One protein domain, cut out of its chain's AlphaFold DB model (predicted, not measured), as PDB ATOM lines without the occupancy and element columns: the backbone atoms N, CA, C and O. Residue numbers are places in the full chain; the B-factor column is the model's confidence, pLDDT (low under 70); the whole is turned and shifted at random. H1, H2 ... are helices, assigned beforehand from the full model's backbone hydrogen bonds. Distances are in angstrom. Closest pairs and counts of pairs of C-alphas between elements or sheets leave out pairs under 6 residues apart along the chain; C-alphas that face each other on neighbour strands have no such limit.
ATOM      1  N   LYS A   2      21.417 -51.595  20.066       69.56
ATOM      2  CA  LYS A   2      22.235 -50.359  20.073       69.56
ATOM      3  C   LYS A   2      22.528 -49.784  18.678       69.56
ATOM      4  O   LYS A   2      22.276 -48.612  18.425       69.56
ATOM      5  N   ILE A   3      22.962 -50.638  17.748       74.12
ATOM      6  CA  ILE A   3      23.170 -50.274  16.335       74.12
ATOM      7  C   ILE A   3      21.864 -49.748  15.716       74.12
ATOM      8  O   ILE A   3      21.845 -48.676  15.123       74.12
ATOM      9  N   GLY A   4      20.749 -50.447  15.941       74.06
ATOM     10  CA  GLY A   4      19.429 -50.034  15.457       74.06
ATOM     11  C   GLY A   4      18.966 -48.675  15.994       74.06
ATOM     12  O   GLY A   4      18.391 -47.899  15.237       74.06
ATOM     13  N   ARG A   5      19.247 -48.344  17.262       76.31
ATOM     14  CA  ARG A   5      18.939 -47.019  17.834       76.31
ATOM     15  C   ARG A   5      19.809 -45.929  17.210       76.31
ATOM     16  O   ARG A   5      19.284 -44.910  16.773       76.31
ATOM     17  N   LYS A   6      21.117 -46.184  17.090       70.25
ATOM     18  CA  LYS A   6      22.084 -45.253  16.486       70.25
ATOM     19  C   LYS A   6      21.719 -44.882  15.043       70.25
ATOM     20  O   LYS A   6      21.843 -43.723  14.669       70.25
ATOM     21  N   PHE A   7      21.230 -45.843  14.258       75.31
ATOM     22  CA  PHE A   7      20.808 -45.635  12.866       75.31
ATOM     23  C   PHE A   7      19.311 -45.317  12.701       75.31
ATOM     24  O   PHE A   7      18.798 -45.343  11.586       75.31
ATOM     25  N   ASN A   8      18.600 -45.007  13.792       74.25
ATOM     26  CA  ASN A   8      17.179 -44.636  13.777       74.25
ATOM     27  C   ASN A   8      16.240 -45.682  13.130       74.25
ATOM     28  O   ASN A   8      15.247 -45.352  12.474       74.25
ATOM     29  N   ILE A   9      16.573 -46.961  13.301       76.88
ATOM     30  CA  ILE A   9      15.816 -48.108  12.780       76.88
ATOM     31  C   ILE A   9      14.670 -48.480  13.741       76.88
ATOM     32  O   ILE A   9      13.638 -48.991  13.317       76.88
ATOM     33  N   ILE A  10      14.811 -48.184  15.037       78.44
ATOM     34  CA  ILE A  10      13.788 -48.446  16.062       78.44
ATOM     35  C   ILE A  10      12.749 -47.313  16.058       78.44
ATOM     36  O   ILE A  10      13.080 -46.191  16.430       78.44
ATOM     37  N   ARG A  11      11.502 -47.603  15.652       69.62
ATOM     38  CA  ARG A  11      10.422 -46.602  15.467       69.62
ATOM     39  C   ARG A  11       9.157 -46.823  16.313       69.62
ATOM     40  O   ARG A  11       8.177 -46.115  16.113       69.62
ATOM     41  N   GLY A  12       9.142 -47.808  17.212       77.56
ATOM     42  CA  GLY A  12       7.966 -48.094  18.041       77.56
ATOM     43  C   GLY A  12       7.743 -47.072  19.163       77.56
ATOM     44  O   GLY A  12       8.643 -46.305  19.504       77.56
ATOM     45  N   SER A  13       6.546 -47.075  19.749       79.75
ATOM     46  CA  SER A  13       6.208 -46.320  20.962       79.75
ATOM     47  C   SER A  13       6.389 -47.178  22.214       79.75
ATOM     48  O   SER A  13       6.359 -48.409  22.152       79.75
ATOM     49  N   ASP A  14       6.612 -46.528  23.353       84.31
ATOM     50  CA  ASP A  14       6.674 -47.230  24.632       84.31
ATOM     51  C   ASP A  14       5.262 -47.651  25.070       84.31
ATOM     52  O   ASP A  14       4.281 -46.961  24.785       84.31
ATOM     53  N   ASN A  15       5.151 -48.783  25.765       85.81
ATOM     54  CA  ASN A  15       3.918 -49.220  26.423       85.81
ATOM     55  C   ASN A  15       4.218 -49.733  27.843       85.81
ATOM     56  O   ASN A  15       5.371 -49.735  28.272       85.81
ATOM     57  N   SER A  16       3.191 -50.179  28.574       82.62
ATOM     58  CA  SER A  16       3.315 -50.579  29.985       82.62
ATOM     59  C   SER A  16       4.279 -51.743  30.250       82.62
ATOM     60  O   SER A  16       4.703 -51.915  31.389       82.62
ATOM     61  N   GLN A  17       4.634 -52.538  29.235       87.62
ATOM     62  CA  GLN A  17       5.519 -53.700  29.381       87.62
ATOM     63  C   GLN A  17       6.786 -53.625  28.528       87.62
ATOM     64  O   GLN A  17       7.760 -54.309  28.834       87.62
ATOM     65  N   LYS A  18       6.802 -52.829  27.452       89.44
ATOM     66  CA  LYS A  18       7.884 -52.815  26.465       89.44
ATOM     67  C   LYS A  18       8.346 -51.405  26.106       89.44
ATOM     68  O   LYS A  18       7.551 -50.552  25.715       89.44
ATOM     69  N   TRP A  19       9.662 -51.211  26.103       89.00
ATOM     70  CA  TRP A  19      10.326 -50.047  25.520       89.00
ATOM     71  C   TRP A  19      10.326 -50.144  23.993       89.00
ATOM     72  O   TRP A  19      10.729 -51.167  23.419       89.00
ATOM     73  N   LYS A  20       9.843 -49.084  23.335       86.38
ATOM     74  CA  LYS A  20       9.628 -48.978  21.883       86.38
ATOM     75  C   LYS A  20       8.869 -50.171  21.285       86.38
ATOM     76  O   LYS A  20       9.088 -50.516  20.128       86.38
ATOM     77  N   GLY A  21       8.040 -50.853  22.081       83.44
ATOM     78  CA  GLY A  21       7.321 -52.072  21.695       83.44
ATOM     79  C   GLY A  21       8.202 -53.310  21.463       83.44
ATOM     80  O   GLY A  21       7.678 -54.359  21.090       83.44
ATOM     81  N   LEU A  22       9.517 -53.220  21.691       85.31
ATOM     82  CA  LEU A  22      10.491 -54.249  21.309       85.31
ATOM     83  C   LEU A  22      11.087 -54.996  22.502       85.31
ATOM     84  O   LEU A  22      11.210 -56.217  22.444       85.31
ATOM     85  N   VAL A  23      11.475 -54.283  23.563       87.06
ATOM     86  CA  VAL A  23      12.235 -54.860  24.685       87.06
ATOM     87  C   VAL A  23      11.430 -54.755  25.965       87.06
ATOM     88  O   VAL A  23      10.937 -53.678  26.274       87.06
ATOM     89  N   ASP A  24      11.321 -55.854  26.705       91.88
ATOM     90  CA  ASP A  24      10.663 -55.880  28.012       91.88
ATOM     91  C   ASP A  24      11.333 -54.893  28.985       91.88
ATOM     92  O   ASP A  24      12.560 -54.890  29.148       91.88
ATOM     93  N   LEU A  25      10.525 -54.044  29.624       91.81
ATOM     94  CA  LEU A  25      10.992 -53.041  30.580       91.81
ATOM     95  C   LEU A  25      11.694 -53.671  31.781       91.81
ATOM     96  O   LEU A  25      12.708 -53.139  32.227       91.81
ATOM     97  N   LYS A  26      11.231 -54.833  32.245       91.94
ATOM     98  CA  LYS A  26      11.841 -55.565  33.357       91.94
ATOM     99  C   LYS A  26      13.238 -56.061  33.000       91.94
ATOM    100  O   LYS A  26      14.134 -56.051  33.838       91.94
ATOM    101  N   ILE A  27      13.456 -56.451  31.741       93.00
ATOM    102  CA  ILE A  27      14.791 -56.829  31.256       93.00
ATOM    103  C   ILE A  27      15.711 -55.605  31.240       93.00
ATOM    104  O   ILE A  27      16.840 -55.694  31.718       93.00
ATOM    105  N   LEU A  28      15.246 -54.466  30.716       92.62
ATOM    106  CA  LEU A  28      16.045 -53.233  30.698       92.62
ATOM    107  C   LEU A  28      16.393 -52.755  32.108       92.62
ATOM    108  O   LEU A  28      17.532 -52.358  32.347       92.62
ATOM    109  N   GLU A  29      15.444 -52.827  33.036       94.06
ATOM    110  CA  GLU A  29      15.661 -52.471  34.433       94.06
ATOM    111  C   GLU A  29      16.712 -53.383  35.083       94.06
ATOM    112  O   GLU A  29      17.692 -52.879  35.631       94.06
ATOM    113  N   ASN A  30      16.589 -54.708  34.931       94.56
ATOM    114  CA  ASN A  30      17.572 -55.680  35.430       94.56
ATOM    115  C   ASN A  30      18.980 -55.436  34.861       94.56
ATOM    116  O   ASN A  30      19.981 -55.601  35.559       94.56
ATOM    117  N   CYS A  31      19.071 -55.009  33.599       95.44
ATOM    118  CA  CYS A  31      20.344 -54.669  32.970       95.44
ATOM    119  C   CYS A  31      21.033 -53.456  33.613       95.44
ATOM    120  O   CYS A  31      22.252 -53.358  33.507       95.44
ATOM    121  N   MET A  32      20.316 -52.548  34.292       94.00
ATOM    122  CA  MET A  32      20.917 -51.345  34.895       94.00
ATOM    123  C   MET A  32      21.802 -51.637  36.108       94.00
ATOM    124  O   MET A  32      22.715 -50.862  36.406       94.00
ATOM    125  N   TYR A  33      21.567 -52.761  36.781       93.94
ATOM    126  CA  TYR A  33      22.320 -53.218  37.950       93.94
ATOM    127  C   TYR A  33      22.866 -54.642  37.768       93.94
ATOM    128  O   TYR A  33      23.167 -55.333  38.740       93.94
ATOM    129  N   ALA A  34      23.023 -55.076  36.514       94.75
ATOM    130  CA  ALA A  34      23.639 -56.355  36.190       94.75
ATOM    131  C   ALA A  34      25.076 -56.444  36.728       94.75
ATOM    132  O   ALA A  34      25.807 -55.456  36.763       94.75
ATOM    133  N   PHE A  35      25.504 -57.655  37.087       92.31
ATOM    134  CA  PHE A  35      26.865 -57.905  37.569       92.31
ATOM    135  C   PHE A  35      27.942 -57.517  36.539       92.31
ATOM    136  O   PHE A  35      29.005 -57.029  36.903       92.31
ATOM    137  N   ASN A  36      27.657 -57.713  35.248       95.06
ATOM    138  CA  ASN A  36      28.583 -57.399  34.165       95.06
ATOM    139  C   ASN A  36      28.477 -55.919  33.751       95.06
ATOM    140  O   ASN A  36      27.428 -55.459  33.290       95.06
ATOM    141  N   ASP A  37      29.593 -55.198  33.858       94.81
ATOM    142  CA  ASP A  37      29.716 -53.784  33.503       94.81
ATOM    143  C   ASP A  37      29.354 -53.461  32.053       94.81
ATOM    144  O   ASP A  37      28.688 -52.457  31.795       94.81
ATOM    145  N   ASP A  38      29.725 -54.313  31.100       93.81
ATOM    146  CA  ASP A  38      29.434 -54.090  29.685       93.81
ATOM    147  C   ASP A  38      27.935 -54.178  29.393       93.81
ATOM    148  O   ASP A  38      27.440 -53.456  28.522       93.81
ATOM    149  N   ILE A  39      27.193 -55.006  30.139       94.62
ATOM    150  CA  ILE A  39      25.727 -55.064  30.047       94.62
ATOM    151  C   ILE A  39      25.135 -53.741  30.534       94.62
ATOM    152  O   ILE A  39      24.345 -53.127  29.808       94.62
ATOM    153  N   ARG A  40      25.567 -53.265  31.710       95.06
ATOM    154  CA  ARG A  40      25.109 -51.990  32.286       95.06
ATOM    155  C   ARG A  40      25.387 -50.822  31.341       95.06
ATOM    156  O   ARG A  40      24.475 -50.075  30.987       95.06
ATOM    157  N   LEU A  41      26.627 -50.707  30.863       94.69
ATOM    158  CA  LEU A  41      27.059 -49.667  29.927       94.69
ATOM    159  C   LEU A  41      26.331 -49.746  28.584       94.69
ATOM    160  O   LEU A  41      25.954 -48.716  28.026       94.69
ATOM    161  N   SER A  42      26.127 -50.947  28.039       93.31
ATOM    162  CA  SER A  42      25.425 -51.128  26.764       93.31
ATOM    163  C   SER A  42      23.949 -50.771  26.873       93.31
ATOM    164  O   SER A  42      23.404 -50.172  25.942       93.31
ATOM    165  N   CYS A  43      23.321 -51.103  28.002       93.75
ATOM    166  CA  CYS A  43      21.944 -50.733  28.297       93.75
ATOM    167  C   CYS A  43      21.803 -49.216  28.461       93.75
ATOM    168  O   CYS A  43      20.952 -48.607  27.818       93.75
ATOM    169  N   PHE A  44      22.699 -48.571  29.214       94.88
ATOM    170  CA  PHE A  44      22.695 -47.115  29.350       94.88
ATOM    171  C   PHE A  44      22.931 -46.410  28.007       94.88
ATOM    172  O   PHE A  44      22.174 -45.516  27.631       94.88
ATOM    173  N   ALA A  45      23.911 -46.877  27.228       93.31
ATOM    174  CA  ALA A  45      24.188 -46.359  25.891       93.31
ATOM    175  C   ALA A  45      22.971 -46.464  24.957       93.31
ATOM    176  O   ALA A  45      22.712 -45.539  24.194       93.31
ATOM    177  N   LEU A  46      22.206 -47.559  25.032       91.44
ATOM    178  CA  LEU A  46      20.992 -47.747  24.232       91.44
ATOM    179  C   LEU A  46      19.937 -46.658  24.492       91.44
ATOM    180  O   LEU A  46      19.228 -46.287  23.558       91.44
ATOM    181  N   LEU A  47      19.829 -46.158  25.726       91.00
ATOM    182  CA  LEU A  47      18.856 -45.123  26.088       91.00
ATOM    183  C   LEU A  47      19.323 -43.719  25.693       91.00
ATOM    184  O   LEU A  47      18.529 -42.899  25.227       91.00
ATOM    185  N   VAL A  48      20.611 -43.428  25.889       91.88
ATOM    186  CA  VAL A  48      21.138 -42.060  25.749       91.88
ATOM    187  C   VAL A  48      21.583 -41.737  24.326       91.88
ATOM    188  O   VAL A  48      21.512 -40.581  23.912       91.88
ATOM    189  N   GLU A  49      22.025 -42.734  23.555       88.25
ATOM    190  CA  GLU A  49      22.446 -42.528  22.170       88.25
ATOM    191  C   GLU A  49      21.231 -42.364  21.250       88.25
ATOM    192  O   GLU A  49      20.358 -43.226  21.170       88.25
ATOM    193  N   SER A  50      21.209 -41.258  20.508       85.00
ATOM    194  CA  SER A  50      20.204 -40.967  19.488       85.00
ATOM    195  C   SER A  50      20.867 -40.441  18.213       85.00
ATOM    196  O   SER A  50      21.958 -39.872  18.248       85.00
ATOM    197  N   SER A  51      20.182 -40.627  17.082       83.00
ATOM    198  CA  SER A  51      20.529 -40.015  15.795       83.00
ATOM    199  C   SER A  51      20.229 -38.510  15.734       83.00
ATOM    200  O   SER A  51      20.770 -37.818  14.874       83.00
ATOM    201  N   LYS A  52      19.377 -37.994  16.631       85.94
ATOM    202  CA  LYS A  52      18.994 -36.580  16.711       85.94
ATOM    203  C   LYS A  52      19.251 -36.066  18.120       85.94
ATOM    204  O   LYS A  52      18.651 -36.548  19.077       85.94
ATOM    205  N   THR A  53      20.087 -35.041  18.255       89.19
ATOM    206  CA  THR A  53      20.417 -34.482  19.575       89.19
ATOM    207  C   THR A  53      19.231 -33.788  20.245       89.19
ATOM    208  O   THR A  53      19.214 -33.652  21.458       89.19
ATOM    209  N   THR A  54      18.198 -33.419  19.486       92.38
ATOM    210  CA  THR A  54      16.969 -32.808  20.009       92.38
ATOM    211  C   THR A  54      15.858 -33.815  20.323       92.38
ATOM    212  O   THR A  54      14.777 -33.395  20.738       92.38
ATOM    213  N   GLU A  55      16.080 -35.124  20.123       90.94
ATOM    214  CA  GLU A  55      15.072 -36.147  20.432       90.94
ATOM    215  C   GLU A  55      14.752 -36.146  21.931       90.94
ATOM    216  O   GLU A  55      15.648 -36.297  22.762       90.94
ATOM    217  N   GLU A  56      13.469 -36.030  22.261       92.81
ATOM    218  CA  GLU A  56      12.953 -36.018  23.631       92.81
ATOM    219  C   GLU A  56      13.174 -37.370  24.332       92.81
ATOM    220  O   GLU A  56      13.164 -38.421  23.686       92.81
ATOM    221  N   PHE A  57      13.414 -37.345  25.643       93.38
ATOM    222  CA  PHE A  57      13.441 -38.537  26.482       93.38
ATOM    223  C   PHE A  57      12.031 -38.872  26.950       93.38
ATOM    224  O   PHE A  57      11.283 -37.987  27.365       93.38
ATOM    225  N   THR A  58      11.676 -40.153  26.921       91.56
ATOM    226  CA  THR A  58      10.401 -40.609  27.488       91.56
ATOM    227  C   THR A  58      10.502 -40.762  29.007       91.56
ATOM    228  O   THR A  58      11.590 -40.963  29.548       91.56
ATOM    229  N   THR A  59       9.373 -40.728  29.721       90.31
ATOM    230  CA  THR A  59       9.335 -40.941  31.184       90.31
ATOM    231  C   THR A  59       9.947 -42.290  31.589       90.31
ATOM    232  O   THR A  59      10.623 -42.396  32.611       90.31
ATOM    233  N   ILE A  60       9.788 -43.320  30.748       91.19
ATOM    234  CA  ILE A  60      10.429 -44.629  30.933       91.19
ATOM    235  C   ILE A  60      11.952 -44.518  30.796       91.19
ATOM    236  O   ILE A  60      12.676 -45.028  31.651       91.19
ATOM    237  N   GLU A  61      12.453 -43.842  29.754       93.19
ATOM    238  CA  GLU A  61      13.893 -43.614  29.579       93.19
ATOM    239  C   GLU A  61      14.472 -42.842  30.777       93.19
ATOM    240  O   GLU A  61      15.500 -43.248  31.318       93.19
ATOM    241  N   ILE A  62      13.786 -41.797  31.253       93.62
ATOM    242  CA  ILE A  62      14.178 -41.022  32.442       93.62
ATOM    243  C   ILE A  62      14.254 -41.915  33.689       93.62
ATOM    244  O   ILE A  62      15.258 -41.884  34.404       93.62
ATOM    245  N   SER A  63      13.231 -42.735  33.942       93.69
ATOM    246  CA  SER A  63      13.192 -43.657  35.087       93.69
ATOM    247  C   SER A  63      14.351 -44.667  35.063       93.69
ATOM    248  O   SER A  63      15.057 -44.863  36.060       93.69
ATOM    249  N   LEU A  64      14.624 -45.253  33.896       95.00
ATOM    250  CA  LEU A  64      15.732 -46.189  33.708       95.00
ATOM    251  C   LEU A  64      17.103 -45.507  33.860       95.00
ATOM    252  O   LEU A  64      18.013 -46.090  34.448       95.00
ATOM    253  N   ILE A  65      17.253 -44.259  33.400       95.31
ATOM    254  CA  ILE A  65      18.472 -43.456  33.594       95.31
ATOM    255  C   ILE A  65      18.705 -43.170  35.085       95.31
ATOM    256  O   ILE A  65      19.819 -43.373  35.572       95.31
ATOM    257  N   LYS A  66      17.668 -42.765  35.838       94.25
ATOM    258  CA  LYS A  66      17.765 -42.579  37.301       94.25
ATOM    259  C   LYS A  66      18.203 -43.874  37.995       94.25
ATOM    260  O   LYS A  66      19.071 -43.848  38.868       94.25
ATOM    261  N   THR A  67      17.655 -45.009  37.561       94.94
ATOM    262  CA  THR A  67      18.011 -46.343  38.068       94.94
ATOM    263  C   THR A  67      19.476 -46.682  37.790       94.94
ATOM    264  O   THR A  67      20.193 -47.093  38.704       94.94
ATOM    265  N   PHE A  68      19.959 -46.448  36.566       95.75
ATOM    266  CA  PHE A  68      21.367 -46.642  36.224       95.75
ATOM    267  C   PHE A  68      22.285 -45.821  37.136       95.75
ATOM    268  O   PHE A  68      23.198 -46.381  37.743       95.75
ATOM    269  N   LEU A  69      22.031 -44.517  37.283       94.75
ATOM    270  CA  LEU A  69      22.869 -43.642  38.108       94.75
ATOM    271  C   LEU A  69      22.903 -44.117  39.569       94.75
ATOM    272  O   LEU A  69      23.989 -44.291  40.126       94.75
ATOM    273  N   LYS A  70      21.746 -44.455  40.150       92.44
ATOM    274  CA  LYS A  70      21.637 -44.957  41.530       92.44
ATOM    275  C   LYS A  70      22.561 -46.149  41.818       92.44
ATOM    276  O   LYS A  70      23.184 -46.188  42.879       92.44
ATOM    277  N   TYR A  71      22.668 -47.105  40.893       92.75
ATOM    278  CA  TYR A  71      23.436 -48.342  41.102       92.75
ATOM    279  C   TYR A  71      24.883 -48.298  40.587       92.75
ATOM    280  O   TYR A  71      25.678 -49.169  40.944       92.75
ATOM    281  N   ASN A  72      25.256 -47.304  39.776       92.44
ATOM    282  CA  ASN A  72      26.575 -47.255  39.127       92.44
ATOM    283  C   ASN A  72      27.508 -46.163  39.666       92.44
ATOM    284  O   ASN A  72      28.694 -46.173  39.347       92.44
ATOM    285  N   PHE A  73      27.022 -45.280  40.543       87.62
ATOM    286  CA  PHE A  73      27.818 -44.196  41.136       87.62
ATOM    287  C   PHE A  73      29.099 -44.664  41.848       87.62
ATOM    288  O   PHE A  73      30.090 -43.948  41.867       87.62
ATOM    289  N   ASN A  74      29.092 -45.866  42.435       90.25
ATOM    290  CA  ASN A  74      30.220 -46.430  43.188       90.25
ATOM    291  C   ASN A  74      30.976 -47.531  42.418       90.25
ATOM    292  O   ASN A  74      31.571 -48.419  43.033       90.25
ATOM    293  N   ASN A  75      30.921 -47.538  41.082       91.94
ATOM    294  CA  ASN A  75      31.640 -48.545  40.304       91.94
ATOM    295  C   ASN A  75      33.154 -48.444  40.565       91.94
ATOM    296  O   ASN A  75      33.721 -47.359  40.457       91.94
ATOM    297  N   GLN A  76      33.803 -49.553  40.932       90.62
ATOM    298  CA  GLN A  76      35.217 -49.561  41.323       90.62
ATOM    299  C   GLN A  76      36.180 -49.559  40.131       90.62
ATOM    300  O   GLN A  76      37.313 -49.105  40.291       90.62
ATOM    301  N   ASP A  77      35.730 -49.941  38.934       93.44
ATOM    302  CA  ASP A  77      36.556 -49.937  37.728       93.44
ATOM    303  C   ASP A  77      36.684 -48.505  37.145       93.44
ATOM    304  O   ASP A  77      35.682 -47.903  36.731       93.44
ATOM    305  N   PRO A  78      37.904 -47.928  37.082       92.62
ATOM    306  CA  PRO A  78      38.129 -46.598  36.514       92.62
ATOM    307  C   PRO A  78      37.727 -46.462  35.038       92.62
ATOM    308  O   PRO A  78      37.182 -45.424  34.652       92.62
ATOM    309  N   ALA A  79      37.951 -47.488  34.214       94.88
ATOM    310  CA  ALA A  79      37.609 -47.472  32.793       94.88
ATOM    311  C   ALA A  79      36.088 -47.491  32.596       94.88
ATOM    312  O   ALA A  79      35.555 -46.774  31.741       94.88
ATOM    313  N   VAL A  80      35.368 -48.259  33.418       95.12
ATOM    314  CA  VAL A  80      33.897 -48.271  33.418       95.12
ATOM    315  C   VAL A  80      33.340 -46.929  33.883       95.12
ATOM    316  O   VAL A  80      32.417 -46.408  33.249       95.12
ATOM    317  N   ARG A  81      33.915 -46.313  34.927       95.12
ATOM    318  CA  ARG A  81      33.539 -44.950  35.351       95.12
ATOM    319  C   ARG A  81      33.750 -43.927  34.237       95.12
ATOM    320  O   ARG A  81      32.841 -43.150  33.954       95.12
ATOM    321  N   GLN A  82      34.898 -43.952  33.562       95.31
ATOM    322  CA  GLN A  82      35.198 -43.022  32.472       95.31
ATOM    323  C   GLN A  82      34.224 -43.185  31.294       95.31
ATOM    324  O   GLN A  82      33.678 -42.199  30.794       95.31
ATOM    325  N   LYS A  83      33.943 -44.429  30.881       96.19
ATOM    326  CA  LYS A  83      32.929 -44.726  29.852       96.19
ATOM    327  C   LYS A  83      31.532 -44.274  30.289       96.19
ATOM    328  O   LYS A  83      30.805 -43.692  29.485       96.19
ATOM    329  N   SER A  84      31.168 -44.496  31.552       96.19
ATOM    330  CA  SER A  84      29.889 -44.043  32.116       96.19
ATOM    331  C   SER A  84      29.770 -42.519  32.066       96.19
ATOM    332  O   SER A  84      28.760 -42.015  31.584       96.19
ATOM    333  N   LEU A  85      30.813 -41.778  32.460       96.94
ATOM    334  CA  LEU A  85      30.854 -40.313  32.364       96.94
ATOM    335  C   LEU A  85      30.713 -39.826  30.917       96.94
ATOM    336  O   LEU A  85      29.985 -38.868  30.660       96.94
ATOM    337  N   ALA A  86      31.336 -40.508  29.952       97.06
ATOM    338  CA  ALA A  86      31.174 -40.184  28.537       97.06
ATOM    339  C   ALA A  86      29.715 -40.348  28.069       97.06
ATOM    340  O   ALA A  86      29.199 -39.503  27.334       97.06
ATOM    341  N   PHE A  87      29.018 -41.398  28.517       96.38
ATOM    342  CA  PHE A  87      27.587 -41.563  28.249       96.38
ATOM    343  C   PHE A  87      26.725 -40.539  28.999       96.38
ATOM    344  O   PHE A  87      25.794 -40.004  28.400       96.38
ATOM    345  N   CYS A  88      27.065 -40.183  30.243       97.31
ATOM    346  CA  CYS A  88      26.405 -39.099  30.974       97.31
ATOM    347  C   CYS A  88      26.544 -37.753  30.251       97.31
ATOM    348  O   CYS A  88      25.575 -37.001  30.177       97.31
ATOM    349  N   LYS A  89      27.706 -37.466  29.648       97.38
ATOM    350  CA  LYS A  89      27.901 -36.271  28.814       97.38
ATOM    351  C   LYS A  89      26.957 -36.274  27.614       97.38
ATOM    352  O   LYS A  89      26.259 -35.291  27.402       97.38
ATOM    353  N   LYS A  90      26.856 -37.391  26.879       95.69
ATOM    354  CA  LYS A  90      25.895 -37.522  25.763       95.69
ATOM    355  C   LYS A  90      24.446 -37.338  26.221       95.69
ATOM    356  O   LYS A  90      23.687 -36.640  25.554       95.69
ATOM    357  N   PHE A  91      24.081 -37.947  27.348       96.50
ATOM    358  CA  PHE A  91      22.766 -37.812  27.970       96.50
ATOM    359  C   PHE A  91      22.427 -36.346  28.263       96.50
ATOM    360  O   PHE A  91      21.427 -35.841  27.756       96.50
ATOM    361  N   LEU A  92      23.276 -35.655  29.025       97.50
ATOM    362  CA  LEU A  92      23.042 -34.273  29.438       97.50
ATOM    363  C   LEU A  92      23.070 -33.301  28.250       97.50
ATOM    364  O   LEU A  92      22.253 -32.384  28.196       97.50
ATOM    365  N   SER A  93      23.945 -33.519  27.261       96.75
ATOM    366  CA  SER A  93      23.952 -32.727  26.024       96.75
ATOM    367  C   SER A  93      22.656 -32.898  25.228       96.75
ATOM    368  O   SER A  93      22.053 -31.904  24.833       96.75
ATOM    369  N   ARG A  94      22.176 -34.137  25.044       96.44
ATOM    370  CA  ARG A  94      20.890 -34.404  24.378       96.44
ATOM    371  C   ARG A  94      19.721 -33.782  25.144       96.44
ATOM    372  O   ARG A  94      18.825 -33.205  24.535       96.44
ATOM    373  N   LEU A  95      19.734 -33.866  26.475       96.69
ATOM    374  CA  LEU A  95      18.707 -33.255  27.317       96.69
ATOM    375  C   LEU A  95      18.672 -31.732  27.112       96.69
ATOM    376  O   LEU A  95      17.597 -31.185  26.869       96.69
ATOM    377  N   LYS A  96      19.835 -31.063  27.103       96.62
ATOM    378  CA  LYS A  96      19.966 -29.617  26.836       96.62
ATOM    379  C   LYS A  96      19.433 -29.214  25.457       96.62
ATOM    380  O   LYS A  96      18.670 -28.251  25.330       96.62
ATOM    381  N   ASP A  97      19.828 -29.947  24.421       96.50
ATOM    382  CA  ASP A  97      19.432 -29.679  23.035       96.50
ATOM    383  C   ASP A  97      17.923 -29.884  22.833       96.50
ATOM    384  O   ASP A  97      17.245 -29.058  22.208       96.50
ATOM    385  N   SER A  98      17.380 -30.957  23.412       96.25
ATOM    386  CA  SER A  98      15.946 -31.248  23.437       96.25
ATOM    387  C   SER A  98      15.166 -30.150  24.171       96.25
ATOM    388  O   SER A  98      14.226 -29.593  23.599       96.25
ATOM    389  N   GLN A  99      15.609 -29.741  25.367       95.44
ATOM    390  CA  GLN A  99      15.011 -28.643  26.141       95.44
ATOM    391  C   GLN A  99      14.976 -27.333  25.338       95.44
ATOM    392  O   GLN A  99      13.937 -26.683  25.229       95.44
ATOM    393  N   SER A 100      16.089 -26.979  24.693       94.81
ATOM    394  CA  SER A 100      16.201 -25.770  23.865       94.81
ATOM    395  C   SER A 100      15.284 -25.821  22.638       94.81
ATOM    396  O   SER A 100      14.741 -24.808  22.187       94.81
ATOM    397  N   SER A 101      15.092 -27.008  22.062       94.62
ATOM    398  CA  SER A 101      14.128 -27.223  20.984       94.62
ATOM    399  C   SER A 101      12.678 -27.075  21.460       94.62
ATOM    400  O   SER A 101      11.871 -26.466  20.754       94.62
ATOM    401  N   LEU A 102      12.343 -27.603  22.640       93.38
ATOM    402  CA  LEU A 102      11.016 -27.506  23.256       93.38
ATOM    403  C   LEU A 102      10.645 -26.060  23.606       93.38
ATOM    404  O   LEU A 102       9.581 -25.601  23.195       93.38
ATOM    405  N   LEU A 103      11.548 -25.309  24.241       92.44
ATOM    406  CA  LEU A 103      11.344 -23.889  24.561       92.44
ATOM    407  C   LEU A 103      11.077 -23.052  23.298       92.44
ATOM    408  O   LEU A 103      10.138 -22.259  23.249       92.44
ATOM    409  N   ARG A 104      11.839 -23.278  22.218       91.44
ATOM    410  CA  ARG A 104      11.603 -22.601  20.927       91.44
ATOM    411  C   ARG A 104      10.250 -22.956  20.307       91.44
ATOM    412  O   ARG A 104       9.634 -22.097  19.681       91.44
ATOM    413  N   ARG A 105       9.794 -24.207  20.448       89.31
ATOM    414  CA  ARG A 105       8.461 -24.640  19.993       89.31
ATOM    415  C   ARG A 105       7.351 -23.990  20.815       89.31
ATOM    416  O   ARG A 105       6.353 -23.590  20.229       89.31
ATOM    417  N   GLN A 106       7.545 -23.848  22.123       86.62
ATOM    418  CA  GLN A 106       6.591 -23.205  23.028       86.62
ATOM    419  C   GLN A 106       6.396 -21.716  22.695       86.62
ATOM    420  O   GLN A 106       5.267 -21.235  22.689       86.62
ATOM    421  N   LEU A 107       7.476 -21.006  22.340       85.12
ATOM    422  CA  LEU A 107       7.446 -19.577  21.992       85.12
ATOM    423  C   LEU A 107       6.817 -19.271  20.621       85.12
ATOM    424  O   LEU A 107       6.260 -18.194  20.433       85.12
ATOM    425  N   LYS A 108       6.886 -20.188  19.645       82.19
ATOM    426  CA  LYS A 108       6.394 -19.973  18.264       82.19
ATOM    427  C   LYS A 108       4.874 -20.172  18.083       82.19
ATOM    428  O   LYS A 108       4.418 -20.320  16.954       82.19
ATOM    429  N   SER A 109       4.109 -20.092  19.172       63.06
ATOM    430  CA  SER A 109       2.667 -20.357  19.292       63.06
ATOM    431  C   SER A 109       2.289 -21.853  19.277       63.06
ATOM    432  O   SER A 109       2.529 -22.550  18.282       63.06
ATOM    433  N   PRO A 110       1.705 -22.389  20.367       63.47
ATOM    434  CA  PRO A 110       1.245 -23.771  20.422       63.47
ATOM    435  C   PRO A 110       0.002 -23.963  19.537       63.47
ATOM    436  O   PRO A 110      -0.951 -23.194  19.601       63.47
ATOM    437  N   ARG A 111      -0.011 -25.027  18.720       67.56
ATOM    438  CA  ARG A 111      -1.163 -25.380  17.862       67.56
ATOM    439  C   ARG A 111      -2.446 -25.676  18.669       67.56
ATOM    440  O   ARG A 111      -3.528 -25.590  18.100       67.56
ATOM    441  N   SER A 112      -2.323 -26.022  19.959       80.56
ATOM    442  CA  SER A 112      -3.417 -26.234  20.925       80.56
ATOM    443  C   SER A 112      -2.952 -26.035  22.382       80.56
ATOM    444  O   SER A 112      -1.756 -26.144  22.661       80.56
ATOM    445  N   LEU A 113      -3.890 -25.814  23.318       83.75
ATOM    446  CA  LEU A 113      -3.619 -25.741  24.765       83.75
ATOM    447  C   LEU A 113      -2.956 -27.028  25.296       83.75
ATOM    448  O   LEU A 113      -1.927 -26.971  25.960       83.75
ATOM    449  N   GLU A 114      -3.469 -28.187  24.882       84.94
ATOM    450  CA  GLU A 114      -2.920 -29.512  25.208       84.94
ATOM    451  C   GLU A 114      -1.454 -29.663  24.763       84.94
ATOM    452  O   GLU A 114      -0.620 -30.222  25.473       84.94
ATOM    453  N   THR A 115      -1.089 -29.111  23.597       85.00
ATOM    454  CA  THR A 115       0.312 -29.125  23.140       85.00
ATOM    455  C   THR A 115       1.214 -28.328  24.082       85.00
ATOM    456  O   THR A 115       2.349 -28.727  24.339       85.00
ATOM    457  N   PHE A 116       0.727 -27.191  24.580       87.75
ATOM    458  CA  PHE A 116       1.476 -26.344  25.505       87.75
ATOM    459  C   PHE A 116       1.657 -27.017  26.869       87.75
ATOM    460  O   PHE A 116       2.765 -27.001  27.411       87.75
ATOM    461  N   GLU A 117       0.599 -27.629  27.399       89.81
ATOM    462  CA  GLU A 117       0.631 -28.369  28.664       89.81
ATOM    463  C   GLU A 117       1.598 -29.554  28.590       89.81
ATOM    464  O   GLU A 117       2.460 -29.694  29.456       89.81
ATOM    465  N   ASN A 118       1.555 -30.328  27.501       89.62
ATOM    466  CA  ASN A 118       2.482 -31.438  27.273       89.62
ATOM    467  C   ASN A 118       3.947 -30.976  27.206       89.62
ATOM    468  O   ASN A 118       4.815 -31.582  27.832       89.62
ATOM    469  N   ILE A 119       4.244 -29.885  26.486       91.56
ATOM    470  CA  ILE A 119       5.608 -29.326  26.443       91.56
ATOM    471  C   ILE A 119       6.047 -28.866  27.838       91.56
ATOM    472  O   ILE A 119       7.173 -29.145  28.248       91.56
ATOM    473  N   SER A 120       5.163 -28.192  28.575       92.56
ATOM    474  CA  SER A 120       5.452 -27.692  29.923       92.56
ATOM    475  C   SER A 120       5.736 -28.834  30.900       92.56
ATOM    476  O   SER A 120       6.692 -28.752  31.670       92.56
ATOM    477  N   TYR A 121       4.975 -29.925  30.811       93.44
ATOM    478  CA  TYR A 121       5.193 -31.134  31.599       93.44
ATOM    479  C   TYR A 121       6.577 -31.750  31.337       93.44
ATOM    480  O   TYR A 121       7.329 -32.002  32.278       93.44
ATOM    481  N   VAL A 122       6.966 -31.917  30.066       93.69
ATOM    482  CA  VAL A 122       8.291 -32.467  29.711       93.69
ATOM    483  C   VAL A 122       9.424 -31.555  30.194       93.69
ATOM    484  O   VAL A 122      10.427 -32.033  30.727       93.69
ATOM    485  N   LEU A 123       9.274 -30.234  30.057       94.69
ATOM    486  CA  LEU A 123      10.255 -29.272  30.568       94.69
ATOM    487  C   LEU A 123      10.394 -29.354  32.096       94.69
ATOM    488  O   LEU A 123      11.511 -29.264  32.608       94.69
ATOM    489  N   GLN A 124       9.293 -29.562  32.819       94.88
ATOM    490  CA  GLN A 124       9.304 -29.746  34.271       94.88
ATOM    491  C   GLN A 124       9.991 -31.058  34.680       94.88
ATOM    492  O   GLN A 124      10.812 -31.049  35.600       94.88
ATOM    493  N   GLU A 125       9.717 -32.163  33.981       94.94
ATOM    494  CA  GLU A 125      10.399 -33.453  34.175       94.94
ATOM    495  C   GLU A 125      11.918 -33.319  33.982       94.94
ATOM    496  O   GLU A 125      12.699 -33.814  34.799       94.94
ATOM    497  N   TYR A 126      12.357 -32.598  32.945       96.56
ATOM    498  CA  TYR A 126      13.778 -32.352  32.682       96.56
ATOM    499  C   TYR A 126      14.440 -31.523  33.783       96.56
ATOM    500  O   TYR A 126      15.504 -31.903  34.274       96.56
ATOM    501  N   SER A 127      13.815 -30.421  34.204       95.06
ATOM    502  CA  SER A 127      14.328 -29.589  35.299       95.06
ATOM    503  C   SER A 127      14.416 -30.375  36.610       95.06
ATOM    504  O   SER A 127      15.415 -30.283  37.325       95.06
ATOM    505  N   SER A 128      13.410 -31.207  36.895       95.38
ATOM    506  CA  SER A 128      13.408 -32.110  38.048       95.38
ATOM    507  C   SER A 128      14.566 -33.112  37.978       95.38
ATOM    508  O   SER A 128      15.321 -33.255  38.935       95.38
ATOM    509  N   LEU A 129      14.784 -33.743  36.818       95.56
ATOM    510  CA  LEU A 129      15.874 -34.699  36.608       95.56
ATOM    511  C   LEU A 129      17.266 -34.070  36.772       95.56
ATOM    512  O   LEU A 129      18.124 -34.676  37.414       95.56
ATOM    513  N   ILE A 130      17.495 -32.872  36.224       96.00
ATOM    514  CA  ILE A 130      18.760 -32.132  36.390       96.00
ATOM    515  C   ILE A 130      19.017 -31.864  37.878       96.00
ATOM    516  O   ILE A 130      20.118 -32.108  38.378       96.00
ATOM    517  N   ARG A 131      17.994 -31.403  38.607       95.06
ATOM    518  CA  ARG A 131      18.100 -31.139  40.044       95.06
ATOM    519  C   ARG A 131      18.383 -32.416  40.837       95.06
ATOM    520  O   ARG A 131      19.309 -32.422  41.639       95.06
ATOM    521  N   ASP A 132      17.646 -33.497  40.586       94.62
ATOM    522  CA  ASP A 132      17.806 -34.776  41.292       94.62
ATOM    523  C   ASP A 132      19.216 -35.354  41.112       94.62
ATOM    524  O   ASP A 132      19.829 -35.834  42.066       94.62
ATOM    525  N   VAL A 133      19.755 -35.298  39.891       95.44
ATOM    526  CA  VAL A 133      21.102 -35.802  39.599       95.44
ATOM    527  C   VAL A 133      22.175 -34.899  40.217       95.44
ATOM    528  O   VAL A 133      23.137 -35.423  40.777       95.44
ATOM    529  N   LYS A 134      22.003 -33.568  40.205       95.56
ATOM    530  CA  LYS A 134      22.887 -32.644  40.939       95.56
ATOM    531  C   LYS A 134      22.899 -32.955  42.439       95.56
ATOM    532  O   LYS A 134      23.977 -33.063  43.021       95.56
ATOM    533  N   THR A 135      21.728 -33.132  43.049       94.56
ATOM    534  CA  THR A 135      21.599 -33.496  44.467       94.56
ATOM    535  C   THR A 135      22.277 -34.835  44.748       94.56
ATOM    536  O   THR A 135      23.106 -34.910  45.644       94.56
ATOM    537  N   MET A 136      22.062 -35.856  43.911       94.38
ATOM    538  CA  MET A 136      22.734 -37.157  44.039       94.38
ATOM    539  C   MET A 136      24.268 -37.052  43.986       94.38
ATOM    540  O   MET A 136      24.959 -37.764  44.723       94.38
ATOM    541  N   CYS A 137      24.811 -36.178  43.127       95.94
ATOM    542  CA  CYS A 137      26.246 -35.897  43.082       95.94
ATOM    543  C   CYS A 137      26.743 -35.315  44.405       95.94
ATOM    544  O   CYS A 137      27.720 -35.828  44.950       95.94
ATOM    545  N   LEU A 138      26.078 -34.270  44.906       95.06
ATOM    546  CA  LEU A 138      26.450 -33.561  46.134       95.06
ATOM    547  C   LEU A 138      26.312 -34.456  47.371       95.06
ATOM    548  O   LEU A 138      27.255 -34.566  48.149       95.06
ATOM    549  N   ASP A 139      25.211 -35.197  47.478       93.44
ATOM    550  CA  ASP A 139      24.964 -36.179  48.541       93.44
ATOM    551  C   ASP A 139      25.960 -37.341  48.508       93.44
ATOM    552  O   ASP A 139      26.077 -38.085  49.474       93.44
ATOM    553  N   SER A 140      26.688 -37.521  47.405       94.25
ATOM    554  CA  SER A 140      27.752 -38.516  47.264       94.25
ATOM    555  C   SER A 140      29.144 -37.981  47.642       94.25
ATOM    556  O   SER A 140      30.113 -38.742  47.578       94.25
ATOM    557  N   LEU A 141      29.258 -36.710  48.053       94.31
ATOM    558  CA  LEU A 141      30.504 -36.047  48.473       94.31
ATOM    559  C   LEU A 141      30.687 -35.960  50.001       94.31
ATOM    560  O   LEU A 141      31.565 -35.240  50.478       94.31
ATOM    561  N   PHE A 142      29.912 -36.719  50.774       90.50
ATOM    562  CA  PHE A 142      30.037 -36.777  52.232       90.50
ATOM    563  C   PHE A 142      31.416 -37.299  52.707       90.50
ATOM    564  O   PHE A 142      32.102 -38.027  51.971       90.50
ATOM    565  N   PRO A 143      31.842 -36.960  53.942       86.19
ATOM    566  CA  PRO A 143      33.072 -37.486  54.534       86.19
ATOM    567  C   PRO A 143      33.049 -39.020  54.623       86.19
ATOM    568  O   PRO A 143      32.089 -39.604  55.115       86.19
ATOM    569  N   GLY A 144      34.103 -39.689  54.150       87.00
ATOM    570  CA  GLY A 144      34.184 -41.158  54.138       87.00
ATOM    571  C   GLY A 144      33.529 -41.840  52.928       87.00
ATOM    572  O   GLY A 144      33.609 -43.062  52.805       87.00
ATOM    573  N   ALA A 145      32.931 -41.083  52.000       91.00
ATOM    574  CA  ALA A 145      32.536 -41.619  50.700       91.00
ATOM    575  C   ALA A 145      33.746 -42.231  49.969       91.00
ATOM    576  O   ALA A 145      34.854 -41.692  50.014       91.00
ATOM    577  N   SER A 146      33.534 -43.347  49.265       92.12
ATOM    578  CA  SER A 146      34.616 -44.032  48.550       92.12
ATOM    579  C   SER A 146      35.261 -43.120  47.489       92.12
ATOM    580  O   SER A 146      34.563 -42.311  46.862       92.12
ATOM    581  N   PRO A 147      36.565 -43.287  47.195       90.75
ATOM    582  CA  PRO A 147      37.237 -42.525  46.141       90.75
ATOM    583  C   PRO A 147      36.532 -42.618  44.783       90.75
ATOM    584  O   PRO A 147      36.345 -41.615  44.097       90.75
ATOM    585  N   SER A 148      36.076 -43.822  44.426       92.62
ATOM    586  CA  SER A 148      35.356 -44.107  43.183       92.62
ATOM    587  C   SER A 148      34.056 -43.312  43.067       92.62
ATOM    588  O   SER A 148      33.787 -42.737  42.012       92.62
ATOM    589  N   ARG A 149      33.282 -43.230  44.159       94.06
ATOM    590  CA  ARG A 149      32.037 -42.458  44.221       94.06
ATOM    591  C   ARG A 149      32.307 -40.965  44.083       94.06
ATOM    592  O   ARG A 149      31.692 -40.318  43.243       94.06
ATOM    593  N   ARG A 150      33.252 -40.434  44.864       94.00
ATOM    594  CA  ARG A 150      33.603 -39.004  44.851       94.00
ATOM    595  C   ARG A 150      34.106 -38.562  43.479       94.00
ATOM    596  O   ARG A 150      33.619 -37.577  42.934       94.00
ATOM    597  N   SER A 151      35.019 -39.333  42.890       93.31
ATOM    598  CA  SER A 151      35.566 -39.063  41.556       93.31
ATOM    599  C   SER A 151      34.477 -39.069  40.473       93.31
ATOM    600  O   SER A 151      34.464 -38.188  39.614       93.31
ATOM    601  N   PHE A 152      33.525 -40.010  40.533       95.69
ATOM    602  CA  PHE A 152      32.393 -40.029  39.603       95.69
ATOM    603  C   PHE A 152      31.468 -38.817  39.791       95.69
ATOM    604  O   PHE A 152      31.114 -38.174  38.801       95.69
ATOM    605  N   SER A 153      31.137 -38.456  41.041       96.31
ATOM    606  CA  SER A 153      30.363 -37.246  41.360       96.31
ATOM    607  C   SER A 153      31.010 -35.991  40.784       96.31
ATOM    608  O   SER A 153      30.342 -35.221  40.099       96.31
ATOM    609  N   PHE A 154      32.308 -35.791  41.028       96.62
ATOM    610  CA  PHE A 154      33.034 -34.630  40.516       96.62
ATOM    611  C   PHE A 154      33.089 -34.607  38.995       96.62
ATOM    612  O   PHE A 154      32.837 -33.563  38.400       96.62
ATOM    613  N   GLY A 155      33.336 -35.754  38.356       96.56
ATOM    614  CA  GLY A 155      33.294 -35.856  36.899       96.56
ATOM    615  C   GLY A 155      31.936 -35.449  36.324       96.56
ATOM    616  O   GLY A 155      31.877 -34.756  35.309       96.56
ATOM    617  N   LEU A 156      30.837 -35.825  36.983       97.25
ATOM    618  CA  LEU A 156      29.497 -35.442  36.548       97.25
ATOM    619  C   LEU A 156      29.213 -33.956  36.816       97.25
ATOM    620  O   LEU A 156      28.689 -33.283  35.932       97.25
ATOM    621  N   LEU A 157      29.612 -33.412  37.970       97.31
ATOM    622  CA  LEU A 157      29.483 -31.979  38.276       97.31
ATOM    623  C   LEU A 157      30.312 -31.090  37.332       97.31
ATOM    624  O   LEU A 157      29.849 -30.021  36.939       97.31
ATOM    625  N   ALA A 158      31.490 -31.543  36.896       97.25
ATOM    626  CA  ALA A 158      32.271 -30.855  35.867       97.25
ATOM    627  C   ALA A 158      31.494 -30.773  34.539       97.25
ATOM    628  O   ALA A 158      31.389 -29.703  33.945       97.25
ATOM    629  N   ILE A 159      30.839 -31.866  34.122       97.81
ATOM    630  CA  ILE A 159      29.958 -31.860  32.940       97.81
ATOM    631  C   ILE A 159      28.768 -30.902  33.138       97.81
ATOM    632  O   ILE A 159      28.357 -30.238  32.186       97.81
ATOM    633  N   TYR A 160      28.214 -30.804  34.352       97.44
ATOM    634  CA  TYR A 160      27.158 -29.831  34.665       97.44
ATOM    635  C   TYR A 160      27.634 -28.395  34.443       97.44
ATOM    636  O   TYR A 160      26.909 -27.614  33.823       97.44
ATOM    637  N   LYS A 161      28.838 -28.056  34.914       95.75
ATOM    638  CA  LYS A 161      29.469 -26.751  34.679       95.75
ATOM    639  C   LYS A 161      29.647 -26.489  33.185       95.75
ATOM    640  O   LYS A 161      29.114 -25.499  32.692       95.75
ATOM    641  N   ASP A 162      30.270 -27.412  32.454       96.12
ATOM    642  CA  ASP A 162      30.519 -27.279  31.009       96.12
ATOM    643  C   ASP A 162      29.233 -27.072  30.191       96.12
ATOM    644  O   ASP A 162      29.212 -26.347  29.196       96.12
ATOM    645  N   LEU A 163      28.140 -27.726  30.592       96.00
ATOM    646  CA  LEU A 163      26.851 -27.624  29.910       96.00
ATOM    647  C   LEU A 163      25.986 -26.461  30.414       96.00
ATOM    648  O   LEU A 163      24.920 -26.234  29.840       96.00
ATOM    649  N   GLY A 164      26.424 -25.690  31.410       94.31
ATOM    650  CA  GLY A 164      25.662 -24.566  31.966       94.31
ATOM    651  C   GLY A 164      24.485 -24.979  32.857       94.31
ATOM    652  O   GLY A 164      23.562 -24.198  33.045       94.31
ATOM    653  N   PHE A 165      24.504 -26.202  33.394       95.12
ATOM    654  CA  PHE A 165      23.549 -26.684  34.402       95.12
ATOM    655  C   PHE A 165      24.002 -26.395  35.841       95.12
ATOM    656  O   PHE A 165      23.256 -26.634  36.790       95.12
ATOM    657  N   TRP A 166      25.234 -25.915  36.027       94.50
ATOM    658  CA  TRP A 166      25.767 -25.533  37.334       94.50
ATOM    659  C   TRP A 166      25.264 -24.147  37.762       94.50
ATOM    660  O   TRP A 166      25.980 -23.152  37.711       94.50
ATOM    661  N   THR A 167      23.998 -24.094  38.159       89.38
ATOM    662  CA  THR A 167      23.298 -22.891  38.635       89.38
ATOM    663  C   THR A 167      22.640 -23.169  39.984       89.38
ATOM    664  O   THR A 167      22.581 -24.325  40.399       89.38
ATOM    665  N   GLU A 168      22.135 -22.134  40.663       85.06
ATOM    666  CA  GLU A 168      21.420 -22.226  41.951       85.06
ATOM    667  C   GLU A 168      22.277 -22.828  43.081       85.06
ATOM    668  O   GLU A 168      22.407 -24.047  43.240       85.06
TER     669      GLU A 168
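This is residues 2 to 168 of the 487 residues of the protein "DUF2428 domain-containing protein" of Oncopeltus fasciatus (UniProt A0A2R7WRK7). You are looking at an up-and-down bundle of five helices, H3 to H7, in which the two longest, H5 and H6, form a hairpin; the short hairpin of H3 and H4 lies along one side of it, and H7 folds back along H5 on the other. The small helices H1 and H2 sit on the side of the H3 and H4 hairpin away from H6 and H7, and residues 7 to 24 join them as a long loop at the rim. The printed part has 167 residues with seven named helices, H1 to H7 in chain order, and no named strand: the class is all helix. It is compact, with a radius of gyration of the C-alphas of 16.5 A and spans of 52 by 39 by 25 A.

Find C-alpha 2 at (22.235, -50.359, 20.073), where H1, residues 2 to 6, begins. After residues 7 to 24 come H2, residues 25 to 32, and H3, residues 37 to 48, 16.5 A long. H4, residues 59 to 72, measures 20.0 A. Look next for C-alpha 78 at (38.129, -46.598, 36.514); from there H5 runs 43.4 A to residue 107. H6, residues 113 to 139, is 38.6 A long, and H7, residues 147 to 163, runs 24.4 A to C-alpha 163 at (26.851, -27.624, 29.910).

Begin at H3, the hub, which touches four helices. Its residues 42 to 46 touch H1, closest at the C-alphas of Lys 2 and Leu 46, 5.1 A apart. Its residues 39 to 44 touch H2 at a steep tilt of 56 degrees, closest at the C-alphas of Met 32 and Arg 40, 5.0 A. H2 also touches H4, with the C-alphas of Met 32 and Phe 68 closest at 4.9 A. H3 and H4 form a hairpin, closest at the C-alphas of Leu 47 and Glu 61, 6.3 A. Residues 80 to 94 of H5 touch H3 at a shallow tilt of 11 degrees, the same way; the closest C-alphas, of Val 48 and Phe 91, are 5.1 A apart. H4 and H5 are near each other, with 8 pairs of C-alphas within 10 A. H5 and H6 form a hairpin, closest at the C-alphas of Gln 106 and Phe 116, 6.5 A. H7 touches H5, closest at the C-alphas of Lys 89 and Ile 159, 6.4 A, and forms a hairpin with H6, closest at the C-alphas of Cys 137 and Ser 153, 4.7 A. In each of the seven helices every O i to N i+4 pair is within hydrogen-bond range.

The C-alphas farthest apart, of Arg 111 and Gly 144, are 53.1 A apart. The printed part has no cut, and the link from H1 to H2 is long. Confidence is under 70 at residues 2, 11 and 109 to 111.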